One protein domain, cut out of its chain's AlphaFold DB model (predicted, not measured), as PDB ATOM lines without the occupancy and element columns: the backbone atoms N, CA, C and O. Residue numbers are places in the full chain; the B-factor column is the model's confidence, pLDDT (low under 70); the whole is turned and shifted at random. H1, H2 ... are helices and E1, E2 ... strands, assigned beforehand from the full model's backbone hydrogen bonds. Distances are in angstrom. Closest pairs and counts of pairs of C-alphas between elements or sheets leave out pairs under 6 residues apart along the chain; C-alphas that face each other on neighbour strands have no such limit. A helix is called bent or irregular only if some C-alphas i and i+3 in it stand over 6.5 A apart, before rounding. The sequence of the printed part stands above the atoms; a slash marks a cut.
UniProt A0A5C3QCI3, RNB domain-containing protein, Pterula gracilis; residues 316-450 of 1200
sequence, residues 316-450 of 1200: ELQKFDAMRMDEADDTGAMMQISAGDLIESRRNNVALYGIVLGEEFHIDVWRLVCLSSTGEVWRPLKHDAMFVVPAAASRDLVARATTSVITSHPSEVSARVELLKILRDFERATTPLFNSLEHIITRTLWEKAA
ATOM      1  N   GLU A 316     -33.450  19.377  19.087       53.06
ATOM      2  CA  GLU A 316     -31.999  19.373  18.857       53.06
ATOM      3  C   GLU A 316     -31.635  19.375  17.359       53.06
ATOM      4  O   GLU A 316     -30.688  20.054  16.970       53.06
ATOM      5  N   LEU A 317     -32.405  18.707  16.487       52.06
ATOM      6  CA  LEU A 317     -32.237  18.840  15.031       52.06
ATOM      7  C   LEU A 317     -32.492  20.284  14.570       52.06
ATOM      8  O   LEU A 317     -31.680  20.849  13.843       52.06
ATOM      9  N   GLN A 318     -33.572  20.911  15.049       59.44
ATOM     10  CA  GLN A 318     -33.886  22.313  14.737       59.44
ATOM     11  C   GLN A 318     -32.802  23.283  15.236       59.44
ATOM     12  O   GLN A 318     -32.506  24.270  14.569       59.44
ATOM     13  N   LYS A 319     -32.179  22.986  16.382       69.12
ATOM     14  CA  LYS A 319     -31.021  23.712  16.924       69.12
ATOM     15  C   LYS A 319     -29.793  23.590  16.009       69.12
ATOM     16  O   LYS A 319     -29.168  24.609  15.738       69.12
ATOM     17  N   PHE A 320     -29.474  22.402  15.485       69.00
ATOM     18  CA  PHE A 320     -28.356  22.224  14.541       69.00
ATOM     19  C   PHE A 320     -28.599  22.857  13.160       69.00
ATOM     20  O   PHE A 320     -27.654  23.368  12.563       69.00
ATOM     21  N   ASP A 321     -29.841  22.871  12.668       62.00
ATOM     22  CA  ASP A 321     -30.202  23.587  11.433       62.00
ATOM     23  C   ASP A 321     -30.203  25.119  11.627       62.00
ATOM     24  O   ASP A 321     -29.940  25.865  10.685       62.00
ATOM     25  N   ALA A 322     -30.467  25.607  12.849       59.31
ATOM     26  CA  ALA A 322     -30.379  27.026  13.206       59.31
ATOM     27  C   ALA A 322     -28.946  27.496  13.527       59.31
ATOM     28  O   ALA A 322     -28.660  28.692  13.430       59.31
ATOM     29  N   MET A 323     -28.040  26.582  13.893       66.81
ATOM     30  CA  MET A 323     -26.617  26.876  14.062       66.81
ATOM     31  C   MET A 323     -25.994  27.242  12.711       66.81
ATOM     32  O   MET A 323     -25.845  26.411  11.811       66.81
ATOM     33  N   ARG A 324     -25.582  28.504  12.591       60.91
ATOM     34  CA  ARG A 324     -24.646  28.948  11.560       60.91
ATOM     35  C   ARG A 324     -23.223  28.645  12.017       60.91
ATOM     36  O   ARG A 324     -22.944  28.644  13.211       60.91
ATOM     37  N   MET A 325     -22.341  28.399  11.056       60.59
ATOM     38  CA  MET A 325     -20.926  28.685  11.263       60.59
ATOM     39  C   MET A 325     -20.754  30.170  10.959       60.59
ATOM     40  O   MET A 325     -21.279  30.636   9.945       60.59
ATOM     41  N   ASP A 326     -20.107  30.911  11.853       49.06
ATOM     42  CA  ASP A 326     -19.829  32.325  11.620       49.06
ATOM     43  C   ASP A 326     -18.787  32.462  10.502       49.06
ATOM     44  O   ASP A 326     -17.833  31.689  10.436       49.06
ATOM     45  N   GLU A 327     -18.929  33.479   9.651       39.78
ATOM     46  CA  GLU A 327     -17.991  33.763   8.546       39.78
ATOM     47  C   GLU A 327     -16.560  34.059   9.053       39.78
ATOM     48  O   GLU A 327     -15.588  33.976   8.307       39.78
ATOM     49  N   ALA A 328     -16.412  34.317  10.358       32.97
ATOM     50  CA  ALA A 328     -15.133  34.417  11.051       32.97
ATOM     51  C   ALA A 328     -14.319  33.101  11.077       32.97
ATOM     52  O   ALA A 328     -13.103  33.157  11.245       32.97
ATOM     53  N   ASP A 329     -14.936  31.927  10.906       41.72
ATOM     54  CA  ASP A 329     -14.259  30.621  11.042       41.72
ATOM     55  C   ASP A 329     -13.397  30.238   9.808       41.72
ATOM     56  O   ASP A 329     -12.614  29.288   9.870       41.72
ATOM     57  N   ASP A 330     -13.485  31.015   8.714       38.31
ATOM     58  CA  ASP A 330     -12.585  30.963   7.539       38.31
ATOM     59  C   ASP A 330     -11.373  31.926   7.663       38.31
ATOM     60  O   ASP A 330     -10.470  31.909   6.827       38.31
ATOM     61  N   THR A 331     -11.289  32.760   8.712       33.88
ATOM     62  CA  THR A 331     -10.246  33.813   8.846       33.88
ATOM     63  C   THR A 331      -8.848  33.306   9.240       33.88
ATOM     64  O   THR A 331      -7.978  34.095   9.607       33.88
ATOM     65  N   GLY A 332      -8.606  31.992   9.213       37.06
ATOM     66  CA  GLY A 332      -7.315  31.398   9.583       37.06
ATOM     67  C   GLY A 332      -6.964  31.497  11.074       37.06
ATOM     68  O   GLY A 332      -5.866  31.103  11.474       37.06
ATOM     69  N   ALA A 333      -7.872  32.004  11.914       36.09
ATOM     70  CA  ALA A 333      -7.701  32.041  13.360       36.09
ATOM     71  C   ALA A 333      -7.469  30.627  13.932       36.09
ATOM     72  O   ALA A 333      -7.965  29.617  13.423       36.09
ATOM     73  N   MET A 334      -6.692  30.525  15.015       45.12
ATOM     74  CA  MET A 334      -6.374  29.229  15.617       45.12
ATOM     75  C   MET A 334      -7.621  28.633  16.288       45.12
ATOM     76  O   MET A 334      -7.952  29.003  17.412       45.12
ATOM     77  N   MET A 335      -8.295  27.716  15.586       54.81
ATOM     78  CA  MET A 335      -9.593  27.137  15.954       54.81
ATOM     79  C   MET A 335      -9.641  26.697  17.431       54.81
ATOM     80  O   MET A 335      -9.024  25.701  17.824       54.81
ATOM     81  N   GLN A 336     -10.352  27.465  18.268       66.62
ATOM     82  CA  GLN A 336     -10.340  27.308  19.730       66.62
ATOM     83  C   GLN A 336     -11.285  26.201  20.209       66.62
ATOM     84  O   GLN A 336     -12.274  26.447  20.897       66.62
ATOM     85  N   ILE A 337     -10.928  24.958  19.874       83.50
ATOM     86  CA  ILE A 337     -11.626  23.762  20.358       83.50
ATOM     87  C   ILE A 337     -11.699  23.799  21.888       83.50
ATOM     88  O   ILE A 337     -10.664  23.917  22.553       83.50
ATOM     89  N   SER A 338     -12.925  23.705  22.394       87.44
ATOM     90  CA  SER A 338     -13.344  23.918  23.775       87.44
ATOM     91  C   SER A 338     -14.184  22.745  24.298       87.44
ATOM     92  O   SER A 338     -14.797  21.994  23.540       87.44
ATOM     93  N   ALA A 339     -14.269  22.601  25.623       89.94
ATOM     94  CA  ALA A 339     -15.181  21.641  26.248       89.94
ATOM     95  C   ALA A 339     -16.652  22.001  25.941       89.94
ATOM     96  O   ALA A 339     -17.093  23.115  26.242       89.94
ATOM     97  N   GLY A 340     -17.397  21.055  25.361       89.88
ATOM     98  CA  GLY A 340     -18.748  21.263  24.814       89.88
ATOM     99  C   GLY A 340     -18.842  21.180  23.287       89.88
ATOM    100  O   GLY A 340     -19.937  20.956  22.768       89.88
ATOM    101  N   ASP A 341     -17.726  21.296  22.569       92.19
ATOM    102  CA  ASP A 341     -17.714  21.246  21.105       92.19
ATOM    103  C   ASP A 341     -17.823  19.804  20.589       92.19
ATOM    104  O   ASP A 341     -17.276  18.875  21.189       92.19
ATOM    105  N   LEU A 342     -18.497  19.608  19.454       92.81
ATOM    106  CA  LEU A 342     -18.515  18.336  18.721       92.81
ATOM    107  C   LEU A 342     -17.460  18.382  17.610       92.81
ATOM    108  O   LEU A 342     -17.376  19.374  16.896       92.81
ATOM    109  N   ILE A 343     -16.666  17.324  17.436       92.75
ATOM    110  CA  ILE A 343     -15.592  17.260  16.432       92.75
ATOM    111  C   ILE A 343     -15.682  16.022  15.531       92.75
ATOM    112  O   ILE A 343     -16.133  14.958  15.961       92.75
ATOM    113  N   GLU A 344     -15.153  16.139  14.308       92.75
ATOM    114  CA  GLU A 344     -14.612  14.992  13.565       92.75
ATOM    115  C   GLU A 344     -13.082  15.008  13.667       92.75
ATOM    116  O   GLU A 344     -12.421  15.925  13.180       92.75
ATOM    117  N   SER A 345     -12.514  13.967  14.274       90.50
ATOM    118  CA  SER A 345     -11.074  13.710  14.293       90.50
ATOM    119  C   SER A 345     -10.717  12.728  13.175       90.50
ATOM    120  O   SER A 345     -11.281  11.637  13.138       90.50
ATOM    121  N   ARG A 346      -9.764  13.060  12.296       90.69
ATOM    122  CA  ARG A 346      -9.307  12.185  11.198       90.69
ATOM    123  C   ARG A 346      -7.818  11.863  11.316       90.69
ATOM    124  O   ARG A 346      -6.996  12.777  11.347       90.69
ATOM    125  N   ARG A 347      -7.451  10.577  11.338       83.69
ATOM    126  CA  ARG A 347      -6.049  10.123  11.365       83.69
ATOM    127  C   ARG A 347      -5.897   8.666  10.942       83.69
ATOM    128  O   ARG A 347      -6.690   7.820  11.334       83.69
ATOM    129  N   ASN A 348      -4.829   8.372  10.199       79.25
ATOM    130  CA  ASN A 348      -4.539   7.048   9.638       79.25
ATOM    131  C   ASN A 348      -5.756   6.453   8.906       79.25
ATOM    132  O   ASN A 348      -6.089   5.286   9.072       79.25
ATOM    133  N   ASN A 349      -6.433   7.304   8.128       77.94
ATOM    134  CA  ASN A 349      -7.643   7.026   7.348       77.94
ATOM    135  C   ASN A 349      -8.896   6.685   8.189       77.94
ATOM    136  O   ASN A 349      -9.975   6.501   7.627       77.94
ATOM    137  N   VAL A 350      -8.794   6.675   9.524       83.12
ATOM    138  CA  VAL A 350      -9.926   6.548  10.451       83.12
ATOM    139  C   VAL A 350     -10.510   7.930  10.745       83.12
ATOM    140  O   VAL A 350      -9.768   8.874  11.021       83.12
ATOM    141  N   ALA A 351     -11.840   8.043  10.723       88.31
ATOM    142  CA  ALA A 351     -12.581   9.206  11.208       88.31
ATOM    143  C   ALA A 351     -13.359   8.830  12.481       88.31
ATOM    144  O   ALA A 351     -14.036   7.802  12.506       88.31
ATOM    145  N   LEU A 352     -13.257   9.652  13.527       87.75
ATOM    146  CA  LEU A 352     -13.911   9.465  14.825       87.75
ATOM    147  C   LEU A 352     -14.721  10.711  15.192       87.75
ATOM    148  O   LEU A 352     -14.211  11.830  15.120       87.75
ATOM    149  N   TYR A 353     -15.961  10.501  15.632       89.12
ATOM    150  CA  TYR A 353     -16.883  11.557  16.055       89.12
ATOM    151  C   TYR A 353     -16.953  11.634  17.573       89.12
ATOM    152  O   TYR A 353     -17.047  10.598  18.236       89.12
ATOM    153  N   GLY A 354     -16.943  12.847  18.130       92.62
ATOM    154  CA  GLY A 354     -17.027  13.014  19.577       92.62
ATOM    155  C   GLY A 354     -17.425  14.387  20.064       92.62
ATOM    156  O   GLY A 354     -17.335  15.355  19.321       92.62
ATOM    157  N   ILE A 355     -17.810  14.458  21.337       94.88
ATOM    158  CA  ILE A 355     -17.910  15.717  22.083       94.88
ATOM    159  C   ILE A 355     -16.681  15.852  22.980       94.88
ATOM    160  O   ILE A 355     -16.303  14.904  23.674       94.88
ATOM    161  N   VAL A 356     -16.058  17.027  22.957       94.38
ATOM    162  CA  VAL A 356     -14.871  17.362  23.746       94.38
ATOM    163  C   VAL A 356     -15.268  17.555  25.207       94.38
ATOM    164  O   VAL A 356     -16.094  18.407  25.543       94.38
ATOM    165  N   LEU A 357     -14.658  16.754  26.075       93.44
ATOM    166  CA  LEU A 357     -14.822  16.780  27.526       93.44
ATOM    167  C   LEU A 357     -13.852  17.751  28.215       93.44
ATOM    168  O   LEU A 357     -14.151  18.268  29.288       93.44
ATOM    169  N   GLY A 358     -12.693  17.989  27.603       90.25
ATOM    170  CA  GLY A 358     -11.626  18.844  28.118       90.25
ATOM    171  C   GLY A 358     -10.332  18.664  27.326       90.25
ATOM    172  O   GLY A 358     -10.333  18.039  26.265       90.25
ATOM    173  N   GLU A 359      -9.228  19.180  27.863       87.75
ATOM    174  CA  GLU A 359      -7.877  18.993  27.320       87.75
ATOM    175  C   GLU A 359      -6.942  18.413  28.391       87.75
ATOM    176  O   GLU A 359      -7.139  18.631  29.585       87.75
ATOM    177  N   GLU A 360      -5.928  17.667  27.960       81.50
ATOM    178  CA  GLU A 360      -4.951  16.985  28.812       81.50
ATOM    179  C   GLU A 360      -3.557  17.117  28.179       81.50
ATOM    180  O   GLU A 360      -3.376  16.819  26.995       81.50
ATOM    181  N   PHE A 361      -2.565  17.582  28.942       71.38
ATOM    182  CA  PHE A 361      -1.180  17.674  28.473       71.38
ATOM    183  C   PHE A 361      -0.436  16.376  28.792       71.38
ATOM    184  O   PHE A 361      -0.398  15.957  29.947       71.38
ATOM    185  N   HIS A 362       0.137  15.720  27.780       65.00
ATOM    186  CA  HIS A 362       0.771  14.415  27.960       65.00
ATOM    187  C   HIS A 362       1.903  14.177  26.949       65.00
ATOM    188  O   HIS A 362       1.654  14.092  25.743       65.00
ATOM    189  N   ILE A 363       3.131  14.021  27.466       61.09
ATOM    190  CA  ILE A 363       4.390  13.856  26.712       61.09
ATOM    191  C   ILE A 363       4.560  14.985  25.681       61.09
ATOM    192  O   ILE A 363       4.430  14.780  24.475       61.09
ATOM    193  N   ASP A 364       4.805  16.199  26.183       56.34
ATOM    194  CA  ASP A 364       5.036  17.433  25.411       56.34
ATOM    195  C   ASP A 364       3.897  17.878  24.457       56.34
ATOM    196  O   ASP A 364       4.056  18.838  23.702       56.34
ATOM    197  N   VAL A 365       2.730  17.218  24.477       64.06
ATOM    198  CA  VAL A 365       1.632  17.480  23.530       64.06
ATOM    199  C   VAL A 365       0.280  17.624  24.236       64.06
ATOM    200  O   VAL A 365      -0.157  16.742  24.975       64.06
ATOM    201  N   TRP A 366      -0.428  18.714  23.923       73.94
ATOM    202  CA  TRP A 366      -1.840  18.897  24.269       73.94
ATOM    203  C   TRP A 366      -2.738  17.958  23.460       73.94
ATOM    204  O   TRP A 366      -2.737  17.956  22.221       73.94
ATOM    205  N   ARG A 367      -3.537  17.175  24.179       85.06
ATOM    206  CA  ARG A 367      -4.551  16.269  23.644       85.06
ATOM    207  C   ARG A 367      -5.928  16.772  24.037       85.06
ATOM    208  O   ARG A 367      -6.119  17.261  25.146       85.06
ATOM    209  N   LEU A 368      -6.895  16.600  23.148       90.06
ATOM    210  CA  LEU A 368      -8.299  16.689  23.533       90.06
ATOM    211  C   LEU A 368      -8.652  15.424  24.325       90.06
ATOM    212  O   LEU A 368      -8.045  14.377  24.107       90.06
ATOM    213  N   VAL A 369      -9.649  15.489  25.198       92.19
ATOM    214  CA  VAL A 369     -10.306  14.308  25.775       92.19
ATOM    215  C   VAL A 369     -11.730  14.292  25.240       92.19
ATOM    216  O   VAL A 369     -12.453  15.263  25.442       92.19
ATOM    217  N   CYS A 370     -12.146  13.230  24.548       93.38
ATOM    218  CA  CYS A 370     -13.425  13.197  23.825       93.38
ATOM    219  C   CYS A 370     -14.287  11.988  24.215       93.38
ATOM    220  O   CYS A 370     -13.740  10.936  24.528       93.38
ATOM    221  N   LEU A 371     -15.619  12.125  24.146       93.94
ATOM    222  CA  LEU A 371     -16.604  11.036  24.280       93.94
ATOM    223  C   LEU A 371     -17.227  10.699  22.918       93.94
ATOM    224  O   LEU A 371     -17.648  11.612  22.211       93.94
ATOM    225  N   SER A 372     -17.288   9.415  22.550       90.94
ATOM    226  CA  SER A 372     -17.580   8.969  21.176       90.94
ATOM    227  C   SER A 372     -19.047   8.609  20.987       90.94
ATOM    228  O   SER A 372     -19.772   8.432  21.963       90.94
ATOM    229  N   SER A 373     -19.484   8.369  19.744       84.44
ATOM    230  CA  SER A 373     -20.787   7.734  19.489       84.44
ATOM    231  C   SER A 373     -20.877   6.270  19.984       84.44
ATOM    232  O   SER A 373     -21.989   5.768  20.197       84.44
ATOM    233  N   THR A 374     -19.734   5.619  20.271       84.94
ATOM    234  CA  THR A 374     -19.635   4.331  20.996       84.94
ATOM    235  C   THR A 374     -19.691   4.468  22.527       84.94
ATOM    236  O   THR A 374     -20.030   3.497  23.201       84.94
ATOM    237  N   GLY A 375     -19.442   5.659  23.090       85.12
ATOM    238  CA  GLY A 375     -19.409   5.924  24.539       85.12
ATOM    239  C   GLY A 375     -18.035   5.747  25.203       85.12
ATOM    240  O   GLY A 375     -17.932   5.797  26.428       85.12
ATOM    241  N   GLU A 376     -16.991   5.549  24.404       88.06
ATOM    242  CA  GLU A 376     -15.594   5.406  24.822       88.06
ATOM    243  C   GLU A 376     -14.910   6.777  24.965       88.06
ATOM    244  O   GLU A 376     -15.377   7.778  24.412       88.06
ATOM    245  N   VAL A 377     -13.785   6.819  25.692       89.12
ATOM    246  CA  VAL A 377     -12.980   8.037  25.893       89.12
ATOM    247  C   VAL A 377     -11.577   7.866  25.306       89.12
ATOM    248  O   VAL A 377     -10.781   7.076  25.812       89.12
ATOM    249  N   TRP A 378     -11.251   8.641  24.267       89.69
ATOM    250  CA  TRP A 378      -9.940   8.669  23.597       89.69
ATOM    251  C   TRP A 378      -9.355  10.079  23.621       89.69
ATOM    252  O   TRP A 378     -10.024  11.059  23.961       89.69
ATOM    253  N   ARG A 379      -8.061  10.152  23.290       88.06
ATOM    254  CA  ARG A 379      -7.222  11.341  23.460       88.06
ATOM    255  C   ARG A 379      -6.567  11.779  22.136       88.06
ATOM    256  O   ARG A 379      -5.353  11.572  21.971       88.06
ATOM    257  N   PRO A 380      -7.347  12.285  21.154       87.69
ATOM    258  CA  PRO A 380      -6.819  12.714  19.861       87.69
ATOM    259  C   PRO A 380      -5.969  13.983  20.012       87.69
ATOM    260  O   PRO A 380      -6.109  14.734  20.980       87.69
ATOM    261  N   LEU A 381      -5.071  14.238  19.058       82.75
ATOM    262  CA  LEU A 381      -4.291  15.478  19.067       82.75
ATOM    263  C   LEU A 381      -5.173  16.633  18.582       82.75
ATOM    264  O   LEU A 381      -5.997  16.439  17.689       82.75
ATOM    265  N   LYS A 382      -4.983  17.850  19.113       81.75
ATOM    266  CA  LYS A 382      -5.794  19.023  18.718       81.75
ATOM    267  C   LYS A 382      -5.743  19.305  17.206       81.75
ATOM    268  O   LYS A 382      -6.718  19.797  16.648       81.75
ATOM    269  N   HIS A 383      -4.650  18.919  16.539       78.06
ATOM    270  CA  HIS A 383      -4.486  19.035  15.088       78.06
ATOM    271  C   HIS A 383      -5.104  17.891  14.259       78.06
ATOM    272  O   HIS A 383      -5.069  17.942  13.030       78.06
ATOM    273  N   ASP A 384      -5.622  16.826  14.881       85.31
ATOM    274  CA  ASP A 384      -6.334  15.742  14.184       85.31
ATOM    275  C   ASP A 384      -7.830  16.063  13.991       85.31
ATOM    276  O   ASP A 384      -8.498  15.394  13.204       85.31
ATOM    277  N   ALA A 385      -8.359  17.096  14.659       88.69
ATOM    278  CA  ALA A 385      -9.731  17.580  14.500       88.69
ATOM    279  C   ALA A 385      -9.892  18.379  13.191       88.69
ATOM    280  O   ALA A 385      -9.439  19.515  13.088       88.69
ATOM    281  N   MET A 386     -10.525  17.785  12.178       89.06
ATOM    282  CA  MET A 386     -10.702  18.403  10.852       89.06
ATOM    283  C   MET A 386     -11.963  19.266  10.753       89.06
ATOM    284  O   MET A 386     -12.025  20.170   9.921       89.06
ATOM    285  N   PHE A 387     -12.955  18.994  11.601       90.62
ATOM    286  CA  PHE A 387     -14.207  19.737  11.681       90.62
ATOM    287  C   PHE A 387     -14.613  19.916  13.142       90.62
ATOM    288  O   PHE A 387     -14.393  19.013  13.953       90.62
ATOM    289  N   VAL A 388     -15.223  21.058  13.462       89.50
ATOM    290  CA  VAL A 388     -15.684  21.421  14.806       89.50
ATOM    291  C   VAL A 388     -17.064  22.070  14.695       89.50
ATOM    292  O   VAL A 388     -17.312  22.863  13.792       89.50
ATOM    293  N   VAL A 389     -17.956  21.728  15.619       89.00
ATOM    294  CA  VAL A 389     -19.261  22.353  15.839       89.00
ATOM    295  C   VAL A 389     -19.223  22.967  17.240       89.00
ATOM    296  O   VAL A 389     -19.267  22.214  18.223       89.00
ATOM    297  N   PRO A 390     -19.094  24.300  17.360       86.25
ATOM    298  CA  PRO A 390     -18.919  24.950  18.650       86.25
ATOM    299  C   PRO A 390     -20.170  24.816  19.527       86.25
ATOM    300  O   PRO A 390     -21.300  24.880  19.038       86.25
ATOM    301  N   ALA A 391     -19.968  24.644  20.836       84.94
ATOM    302  CA  ALA A 391     -21.021  24.624  21.858       84.94
ATOM    303  C   ALA A 391     -22.195  23.649  21.589       84.94
ATOM    304  O   ALA A 391     -23.340  23.908  21.976       84.94
ATOM    305  N   ALA A 392     -21.927  22.501  20.953       86.81
ATOM    306  CA  ALA A 392     -22.927  21.461  20.694       86.81
ATOM    307  C   ALA A 392     -23.603  20.955  21.992       86.81
ATOM    308  O   ALA A 392     -24.820  20.728  22.020       86.81
ATOM    309  N   ALA A 393     -22.826  20.837  23.075       89.06
ATOM    310  CA  ALA A 393     -23.275  20.519  24.429       89.06
ATOM    311  C   ALA A 393     -22.933  21.639  25.431       89.06
ATOM    312  O   ALA A 393     -21.961  22.375  25.267       89.06
ATOM    313  N   SER A 394     -23.718  21.751  26.508       89.12
ATOM    314  CA  SER A 394     -23.467  22.737  27.566       89.12
ATOM    315  C   SER A 394     -22.275  22.346  28.448       89.12
ATOM    316  O   SER A 394     -22.054  21.169  28.746       89.12
ATOM    317  N   ARG A 395     -21.528  23.352  28.923       86.38
ATOM    318  CA  ARG A 395     -20.358  23.152  29.798       86.38
ATOM    319  C   ARG A 395     -20.717  22.404  31.086       86.38
ATOM    320  O   ARG A 395     -19.975  21.514  31.484       86.38
ATOM    321  N   ASP A 396     -21.884  22.678  31.669       87.62
ATOM    322  CA  ASP A 396     -22.383  21.982  32.865       87.62
ATOM    323  C   ASP A 396     -22.622  20.486  32.616       87.62
ATOM    324  O   ASP A 396     -22.312  19.652  33.466       87.62
ATOM    325  N   LEU A 397     -23.162  20.123  31.446       89.94
ATOM    326  CA  LEU A 397     -23.377  18.725  31.082       89.94
ATOM    327  C   LEU A 397     -22.040  17.995  30.904       89.94
ATOM    328  O   LEU A 397     -21.877  16.877  31.394       89.94
ATOM    329  N   VAL A 398     -21.081  18.649  30.248       90.00
ATOM    330  CA  VAL A 398     -19.734  18.117  30.033       90.00
ATOM    331  C   VAL A 398     -18.967  17.951  31.345       90.00
ATOM    332  O   VAL A 398     -18.406  16.882  31.586       90.00
ATOM    333  N   ALA A 399     -19.008  18.941  32.241       87.19
ATOM    334  CA  ALA A 399     -18.364  18.867  33.551       87.19
ATOM    335  C   ALA A 399     -18.869  17.674  34.387       87.19
ATOM    336  O   ALA A 399     -18.084  17.019  35.072       87.19
ATOM    337  N   ARG A 400     -20.163  17.329  34.280       88.56
ATOM    338  CA  ARG A 400     -20.747  16.139  34.929       88.56
ATOM    339  C   ARG A 400     -20.347  14.805  34.290       88.56
ATOM    340  O   ARG A 400     -20.542  13.779  34.931       88.56
ATOM    341  N   ALA A 401     -19.848  14.789  33.053       84.31
ATOM    342  CA  ALA A 401     -19.528  13.558  32.324       84.31
ATOM    343  C   ALA A 401     -18.120  12.996  32.614       84.31
ATOM    344  O   ALA A 401     -17.897  11.822  32.317       84.31
ATOM    345  N   THR A 402     -17.232  13.829  33.184       81.81
ATOM    346  CA  THR A 402     -15.836  13.574  33.619       81.81
ATOM    347  C   THR A 402     -14.879  13.005  32.556       81.81
ATOM    348  O   THR A 402     -15.280  12.345  31.606       81.81
ATOM    349  N   THR A 403     -13.572  13.255  32.687       82.94
ATOM    350  CA  THR A 403     -12.530  12.817  31.725       82.94
ATOM    351  C   THR A 403     -12.026  11.380  31.947       82.94
ATOM    352  O   THR A 403     -11.172  10.886  31.201       82.94
ATOM    353  N   SER A 404     -12.557  10.688  32.960       80.75
ATOM    354  CA  SER A 404     -12.213   9.311  33.331       80.75
ATOM    355  C   SER A 404     -12.568   8.309  32.230       80.75
ATOM    356  O   SER A 404     -13.633   8.393  31.623       80.75
ATOM    357  N   VAL A 405     -11.727   7.298  31.987       78.69
ATOM    358  CA  VAL A 405     -12.064   6.239  31.011       78.69
ATOM    359  C   VAL A 405     -13.241   5.391  31.513       78.69
ATOM    360  O   VAL A 405     -14.182   5.139  30.766       78.69
ATOM    361  N   ILE A 406     -13.226   5.026  32.798       77.81
ATOM    362  CA  ILE A 406     -14.290   4.273  33.475       77.81
ATOM    363  C   ILE A 406     -15.054   5.221  34.406       77.81
ATOM    364  O   ILE A 406     -14.437   5.935  35.194       77.81
ATOM    365  N   THR A 407     -16.386   5.191  34.346       75.56
ATOM    366  CA  THR A 407     -17.290   5.908  35.263       75.56
ATOM    367  C   THR A 407     -18.094   4.920  36.091       75.56
ATOM    368  O   THR A 407     -18.740   4.034  35.527       75.56
ATOM    369  N   SER A 408     -18.094   5.089  37.409       74.12
ATOM    370  CA  SER A 408     -18.887   4.279  38.341       74.12
ATOM    371  C   SER A 408     -20.061   5.048  38.951       74.12
ATOM    372  O   SER A 408     -20.951   4.422  39.528       74.12
ATOM    373  N   HIS A 409     -20.105   6.381  38.823       87.31
ATOM    374  CA  HIS A 409     -21.137   7.187  39.463       87.31
ATOM    375  C   HIS A 409     -22.359   7.387  38.539       87.31
ATOM    376  O   HIS A 409     -22.200   7.825  37.395       87.31
ATOM    377  N   PRO A 410     -23.606   7.134  38.997       86.06
ATOM    378  CA  PRO A 410     -24.793   7.189  38.130       86.06
ATOM    379  C   PRO A 410     -25.026   8.532  37.418       86.06
ATOM    380  O   PRO A 410     -25.570   8.557  36.313       86.06
ATOM    381  N   SER A 411     -24.596   9.651  38.014       87.69
ATOM    382  CA  SER A 411     -24.699  10.980  37.393       87.69
ATOM    383  C   SER A 411     -23.783  11.149  36.178       87.69
ATOM    384  O   SER A 411     -24.193  11.776  35.204       87.69
ATOM    385  N   GLU A 412     -22.577  10.569  36.210       87.94
ATOM    386  CA  GLU A 412     -21.630  10.594  35.086       87.94
ATOM    387  C   GLU A 412     -22.186   9.786  33.916       87.94
ATOM    388  O   GLU A 412     -22.225  10.257  32.781       87.94
ATOM    389  N   VAL A 413     -22.702   8.588  34.212       87.75
ATOM    390  CA  VAL A 413     -23.338   7.706  33.225       87.75
ATOM    391  C   VAL A 413     -24.543   8.401  32.587       87.75
ATOM    392  O   VAL A 413     -24.677   8.390  31.364       87.75
ATOM    393  N   SER A 414     -25.385   9.072  33.381       90.25
ATOM    394  CA  SER A 414     -26.515   9.853  32.861       90.25
ATOM    395  C   SER A 414     -26.059  11.002  31.954       90.25
ATOM    396  O   SER A 414     -26.634  11.188  30.882       90.25
ATOM    397  N   ALA A 415     -25.014  11.743  32.341       91.25
ATOM    398  CA  ALA A 415     -24.462  12.827  31.529       91.25
ATOM    399  C   ALA A 415     -23.882  12.310  30.199       91.25
ATOM    400  O   ALA A 415     -24.179  12.855  29.137       91.25
ATOM    401  N   ARG A 416     -23.137  11.195  30.220       91.62
ATOM    402  CA  ARG A 416     -22.623  10.538  29.003       91.62
ATOM    403  C   ARG A 416     -23.743  10.042  28.089       91.62
ATOM    404  O   ARG A 416     -23.656  10.217  26.878       91.62
ATOM    405  N   VAL A 417     -24.820   9.485  28.645       92.12
ATOM    406  CA  VAL A 417     -26.014   9.070  27.882       92.12
ATOM    407  C   VAL A 417     -26.741  10.260  27.243       92.12
ATOM    408  O   VAL A 417     -27.373  10.097  26.200       92.12
ATOM    409  N   GLU A 418     -26.659  11.456  27.823       91.75
ATOM    410  CA  GLU A 418     -27.200  12.687  27.240       91.75
ATOM    411  C   GLU A 418     -26.314  13.205  26.090       91.75
ATOM    412  O   GLU A 418     -26.816  13.405  24.984       91.75
ATOM    413  N   LEU A 419     -24.993  13.278  26.289       92.69
ATOM    414  CA  LEU A 419     -24.013  13.601  25.237       92.69
ATOM    415  C   LEU A 419     -24.098  12.635  24.033       92.69
ATOM    416  O   LEU A 419     -24.073  13.059  22.878       92.69
ATOM    417  N   LEU A 420     -24.302  11.338  24.292       92.31
ATOM    418  CA  LEU A 420     -24.524  10.311  23.268       92.31
ATOM    419  C   LEU A 420     -25.797  10.529  22.429       92.31
ATOM    420  O   LEU A 420     -25.846  10.078  21.285       92.31
ATOM    421  N   LYS A 421     -26.830  11.200  22.959       91.38
ATOM    422  CA  LYS A 421     -28.025  11.561  22.170       91.38
ATOM    423  C   LYS A 421     -27.715  12.703  21.210       91.38
ATOM    424  O   LYS A 421     -28.107  12.613  20.053       91.38
ATOM    425  N   ILE A 422     -26.978  13.718  21.671       90.81
ATOM    426  CA  ILE A 422     -26.569  14.878  20.861       90.81
ATOM    427  C   ILE A 422     -25.774  14.409  19.631       90.81
ATOM    428  O   ILE A 422     -26.109  14.781  18.507       90.81
ATOM    429  N   LEU A 423     -24.801  13.508  19.824       90.69
ATOM    430  CA  LEU A 423     -24.045  12.885  18.727       90.69
ATOM    431  C   LEU A 423     -24.952  12.141  17.729       90.69
ATOM    432  O   LEU A 423     -24.844  12.348  16.523       90.69
ATOM    433  N   ARG A 424     -25.879  11.307  18.217       89.75
ATOM    434  CA  ARG A 424     -26.759  10.484  17.364       89.75
ATOM    435  C   ARG A 424     -27.802  11.294  16.596       89.75
ATOM    436  O   ARG A 424     -28.123  10.938  15.463       89.75
ATOM    437  N   ASP A 425     -28.334  12.368  17.177       89.88
ATOM    438  CA  ASP A 425     -29.254  13.262  16.465       89.88
ATOM    439  C   ASP A 425     -28.507  14.107  15.410       89.88
ATOM    440  O   ASP A 425     -29.048  14.322  14.325       89.88
ATOM    441  N   PHE A 426     -27.236  14.470  15.641       89.25
ATOM    442  CA  PHE A 426     -26.375  15.092  14.623       89.25
ATOM    443  C   PHE A 426     -26.019  14.131  13.468       89.25
ATOM    444  O   PHE A 426     -26.161  14.482  12.293       89.25
ATOM    445  N   GLU A 427     -25.632  12.885  13.768       88.88
ATOM    446  CA  GLU A 427     -25.424  11.825  12.763       88.88
ATOM    447  C   GLU A 427     -26.706  11.580  11.937       88.88
ATOM    448  O   GLU A 427     -26.653  11.451  10.708       88.88
ATOM    449  N   ARG A 428     -27.878  11.585  12.587       90.19
ATOM    450  CA  ARG A 428     -29.197  11.454  11.942       90.19
ATOM    451  C   ARG A 428     -29.550  12.641  11.040       90.19
ATOM    452  O   ARG A 428     -30.144  12.413   9.988       90.19
ATOM    453  N   ALA A 429     -29.209  13.871  11.424       88.12
ATOM    454  CA  ALA A 429     -29.447  15.067  10.609       88.12
ATOM    455  C   ALA A 429     -28.583  15.088   9.338       88.12
ATOM    456  O   ALA A 429     -29.049  15.420   8.249       88.12
ATOM    457  N   THR A 430     -27.316  14.700   9.477       89.88
ATOM    458  CA  THR A 430     -26.291  14.862   8.438       89.88
ATOM    459  C   THR A 430     -26.281  13.729   7.409       89.88
ATOM    460  O   THR A 430     -26.059  13.981   6.223       89.88
ATOM    461  N   THR A 431     -26.578  12.489   7.818       91.25
ATOM    462  CA  THR A 431     -26.516  11.299   6.941       91.25
ATOM    463  C   THR A 431     -27.400  11.378   5.680       91.25
ATOM    464  O   THR A 431     -26.894  11.068   4.598       91.25
ATOM    465  N   PRO A 432     -28.678  11.815   5.729       92.44
ATOM    466  CA  PRO A 432     -29.519  11.898   4.529       92.44
ATOM    467  C   PRO A 432     -28.979  12.892   3.495       92.44
ATOM    468  O   PRO A 432     -29.011  12.619   2.294       92.44
ATOM    469  N   LEU A 433     -28.453  14.030   3.962       90.00
ATOM    470  CA  LEU A 433     -27.877  15.052   3.095       90.00
ATOM    471  C   LEU A 433     -26.549  14.583   2.494       90.00
ATOM    472  O   LEU A 433     -26.377  14.695   1.281       90.00
ATOM    473  N   PHE A 434     -25.675  13.977   3.306       91.88
ATOM    474  CA  PHE A 434     -24.458  13.316   2.831       91.88
ATOM    475  C   PHE A 434     -24.787  12.351   1.682       91.88
ATOM    476  O   PHE A 434     -24.319  12.582   0.569       91.88
ATOM    477  N   ASN A 435     -25.672  11.369   1.884       93.19
ATOM    478  CA  ASN A 435     -26.052  10.408   0.839       93.19
ATOM    479  C   ASN A 435     -26.596  11.099  -0.430       93.19
ATOM    480  O   ASN A 435     -26.225  10.737  -1.543       93.19
ATOM    481  N   SER A 436     -27.437  12.134  -0.290       91.12
ATOM    482  CA  SER A 436     -28.021  12.835  -1.449       91.12
ATOM    483  C   SER A 436     -27.002  13.583  -2.323       91.12
ATOM    484  O   SER A 436     -27.225  13.750  -3.521       91.12
ATOM    485  N   LEU A 437     -25.867  14.003  -1.752       91.06
ATOM    486  CA  LEU A 437     -24.798  14.703  -2.469       91.06
ATOM    487  C   LEU A 437     -23.900  13.762  -3.292       91.06
ATOM    488  O   LEU A 437     -23.112  14.241  -4.112       91.06
ATOM    489  N   GLU A 438     -23.995  12.441  -3.096       87.81
ATOM    490  CA  GLU A 438     -22.953  11.493  -3.508       87.81
ATOM    491  C   GLU A 438     -22.674  11.490  -5.019       87.81
ATOM    492  O   GLU A 438     -21.514  11.505  -5.439       87.81
ATOM    493  N   HIS A 439     -23.731  11.514  -5.834       80.88
ATOM    494  CA  HIS A 439     -23.643  11.536  -7.300       80.88
ATOM    495  C   HIS A 439     -23.626  12.960  -7.883       80.88
ATOM    496  O   HIS A 439     -23.411  13.139  -9.083       80.88
ATOM    497  N   ILE A 440     -23.868  13.976  -7.047       86.75
ATOM    498  CA  ILE A 440     -23.960  15.384  -7.449       86.75
ATOM    499  C   ILE A 440     -22.566  16.011  -7.477       86.75
ATOM    500  O   ILE A 440     -22.200  16.647  -8.466       86.75
ATOM    501  N   ILE A 441     -21.767  15.816  -6.423       89.62
ATOM    502  CA  ILE A 441     -20.508  16.548  -6.213       89.62
ATOM    503  C   ILE A 441     -19.478  16.357  -7.336       89.62
ATOM    504  O   ILE A 441     -18.883  17.337  -7.781       89.62
ATOM    505  N   THR A 442     -19.312  15.149  -7.881       83.81
ATOM    506  CA  THR A 442     -18.387  14.930  -9.009       83.81
ATOM    507  C   THR A 442     -18.835  15.698 -10.262       83.81
ATOM    508  O   THR A 442     -18.032  16.406 -10.863       83.81
ATOM    509  N   ARG A 443     -20.135  15.648 -10.590       84.38
ATOM    510  CA  ARG A 443     -20.730  16.266 -11.793       84.38
ATOM    511  C   ARG A 443     -20.928  17.779 -11.722       84.38
ATOM    512  O   ARG A 443     -21.176  18.427 -12.732       84.38
ATOM    513  N   THR A 444     -20.907  18.355 -10.523       86.06
ATOM    514  CA  THR A 444     -21.255  19.773 -10.314       86.06
ATOM    515  C   THR A 444     -20.129  20.601  -9.717       86.06
ATOM    516  O   THR A 444     -20.062  21.789 -10.027       86.06
ATOM    517  N   LEU A 445     -19.252  19.987  -8.916       91.06
ATOM    518  CA  LEU A 445     -18.096  20.633  -8.305       91.06
ATOM    519  C   LEU A 445     -16.807  20.238  -9.035       91.06
ATOM    520  O   LEU A 445     -16.154  21.108  -9.601       91.06
ATOM    521  N   TRP A 446     -16.470  18.940  -9.097       94.06
ATOM    522  CA  TRP A 446     -15.206  18.496  -9.709       94.06
ATOM    523  C   TRP A 446     -15.153  18.798 -11.213       94.06
ATOM    524  O   TRP A 446     -14.240  19.488 -11.649       94.06
ATOM    525  N   GLU A 447     -16.159  18.398 -11.999       89.12
ATOM    526  CA  GLU A 447     -16.186  18.639 -13.457       89.12
ATOM    527  C   GLU A 447     -16.081  20.131 -13.850       89.12
ATOM    528  O   GLU A 447     -15.581  20.439 -14.936       89.12
ATOM    529  N   LYS A 448     -16.502  21.053 -12.965       89.00
ATOM    530  CA  LYS A 448     -16.417  22.512 -13.169       89.00
ATOM    531  C   LYS A 448     -15.128  23.147 -12.641       89.00
ATOM    532  O   LYS A 448     -14.643  24.091 -13.254       89.00
ATOM    533  N   ALA A 449     -14.613  22.683 -11.502       89.88
ATOM    534  CA  ALA A 449     -13.439  23.265 -10.847       89.88
ATOM    535  C   ALA A 449     -12.112  22.634 -11.310       89.88
ATOM    536  O   ALA A 449     -11.070  23.282 -11.236       89.88
ATOM    537  N   ALA A 450     -12.136  21.388 -11.792       90.94
ATOM    538  CA  ALA A 450     -10.952  20.694 -12.279       90.94
ATOM    539  C   ALA A 450     -10.505  21.243 -13.641       90.94
ATOM    540  O   ALA A 450     -11.223  21.164 -14.648       90.94
TER     541      ALA A 450
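What this domain is: This is residues 316 to 450 of the 1200 residues of the protein "RNB domain-containing protein" of Pterula gracilis (UniProt A0A5C3QCI3). A small, strongly twisted sheet of four strands, with E2 sharply bent, packs on part of one long helix, H4, while the short H3 sits where the sheet and the first part of H4 meet. Residues 431 to 441, of which 431 to 437 belong to H4, stick out past the sheet as an arm together with residues 443 to 449 of H5, and near the beginning of the printed part H1 packs on H4 while residues 326 to 334, of which 327 to 330 belong to H2, stick out. The printed part has 135 residues, with named elements in the order H1 H2 E1 E2 E3 E4 H3 H4 H5; the sheet runs E3 E2 E1 E4, antiparallel throughout, and the class is mixed, helices and strands. The whole is compact, with a radius of gyration of the C-alphas of 16.4 A and spans of 54 by 36 by 29 A.

Where its parts are: H1 is residues 316 to 322, with C-alpha 316 at (-31.999, 19.373, 18.857), and H2 is residues 327 to 330. E1, residues 342 to 347, is 16.6 A long; E2, residues 350 to 361, is 22.9 A and bends by 100 degrees at residue 357; E3, residues 366 to 372, is 18.9 A. E4 is residues 385 to 389 and H3 residues 395 to 401. H4, residues 410 to 437, starts at C-alpha (-24.793, 7.189, 38.130), is 41.3 A long and has a kink of 27 degrees near residue 430; it is irregular, but only just, with C-alphas 429 and 432 6.9 A apart. H5, residues 440 to 449, is 13.6 A and ends at C-alpha (-13.439, 23.265, -10.847).

How they stand to each other: E1, E2 and E3 form a meander, each strand the antiparallel neighbour of the one before, and with E4 a Greek key, in which E1 is also the antiparallel neighbour of E4. In the hairpin E1 and E2, N 345 and O 352 are 2.9 A apart; in the hairpin E2 and E3, N 360 and O 367 are 2.8 A apart; between E1 and E4, N 389 and O 342 are 2.7 A apart. H3 and H4 form two layers with the sheet, helices on one face of it. H4 is on the sheet at a height of 8.5 A, over E3 and E2, slantwise at 36 degrees to E2 on the local plane; Gly 354 and Leu 423 are the closest C-alphas of E2 and H4, 7.1 A. H3 touches H4, with residues 411 to 419 of H4 alone, at a steep tilt of 67 degrees, opposite ways; the closest C-alphas, of Ala 401 and Glu 412, are 4.6 A apart. H1 touches H4, with residues 422 to 429 of H4 alone, at a steep tilt of 51 degrees, the same way, closest at the C-alphas of Leu 317 and Ala 429, 6.4 A. H2 and H4 are apart, and H4 and H5 meet only through their link. Every O i to N i+4 pair is within hydrogen-bond range in H1 and H3, with 22 of 24 in H4 and 4 of 6 in H5; H2 is too short for such a pair.

The domain as a whole: The C-alphas of His 409 and Lys 448 are the two farthest apart, 55.0 A. The printed part has no cut; the links H2 to E1 and E3 to E4 are long. Mean pLDDT of the printed part is 81.4, and residues 316 to 336 and 362 to 365 are under 70.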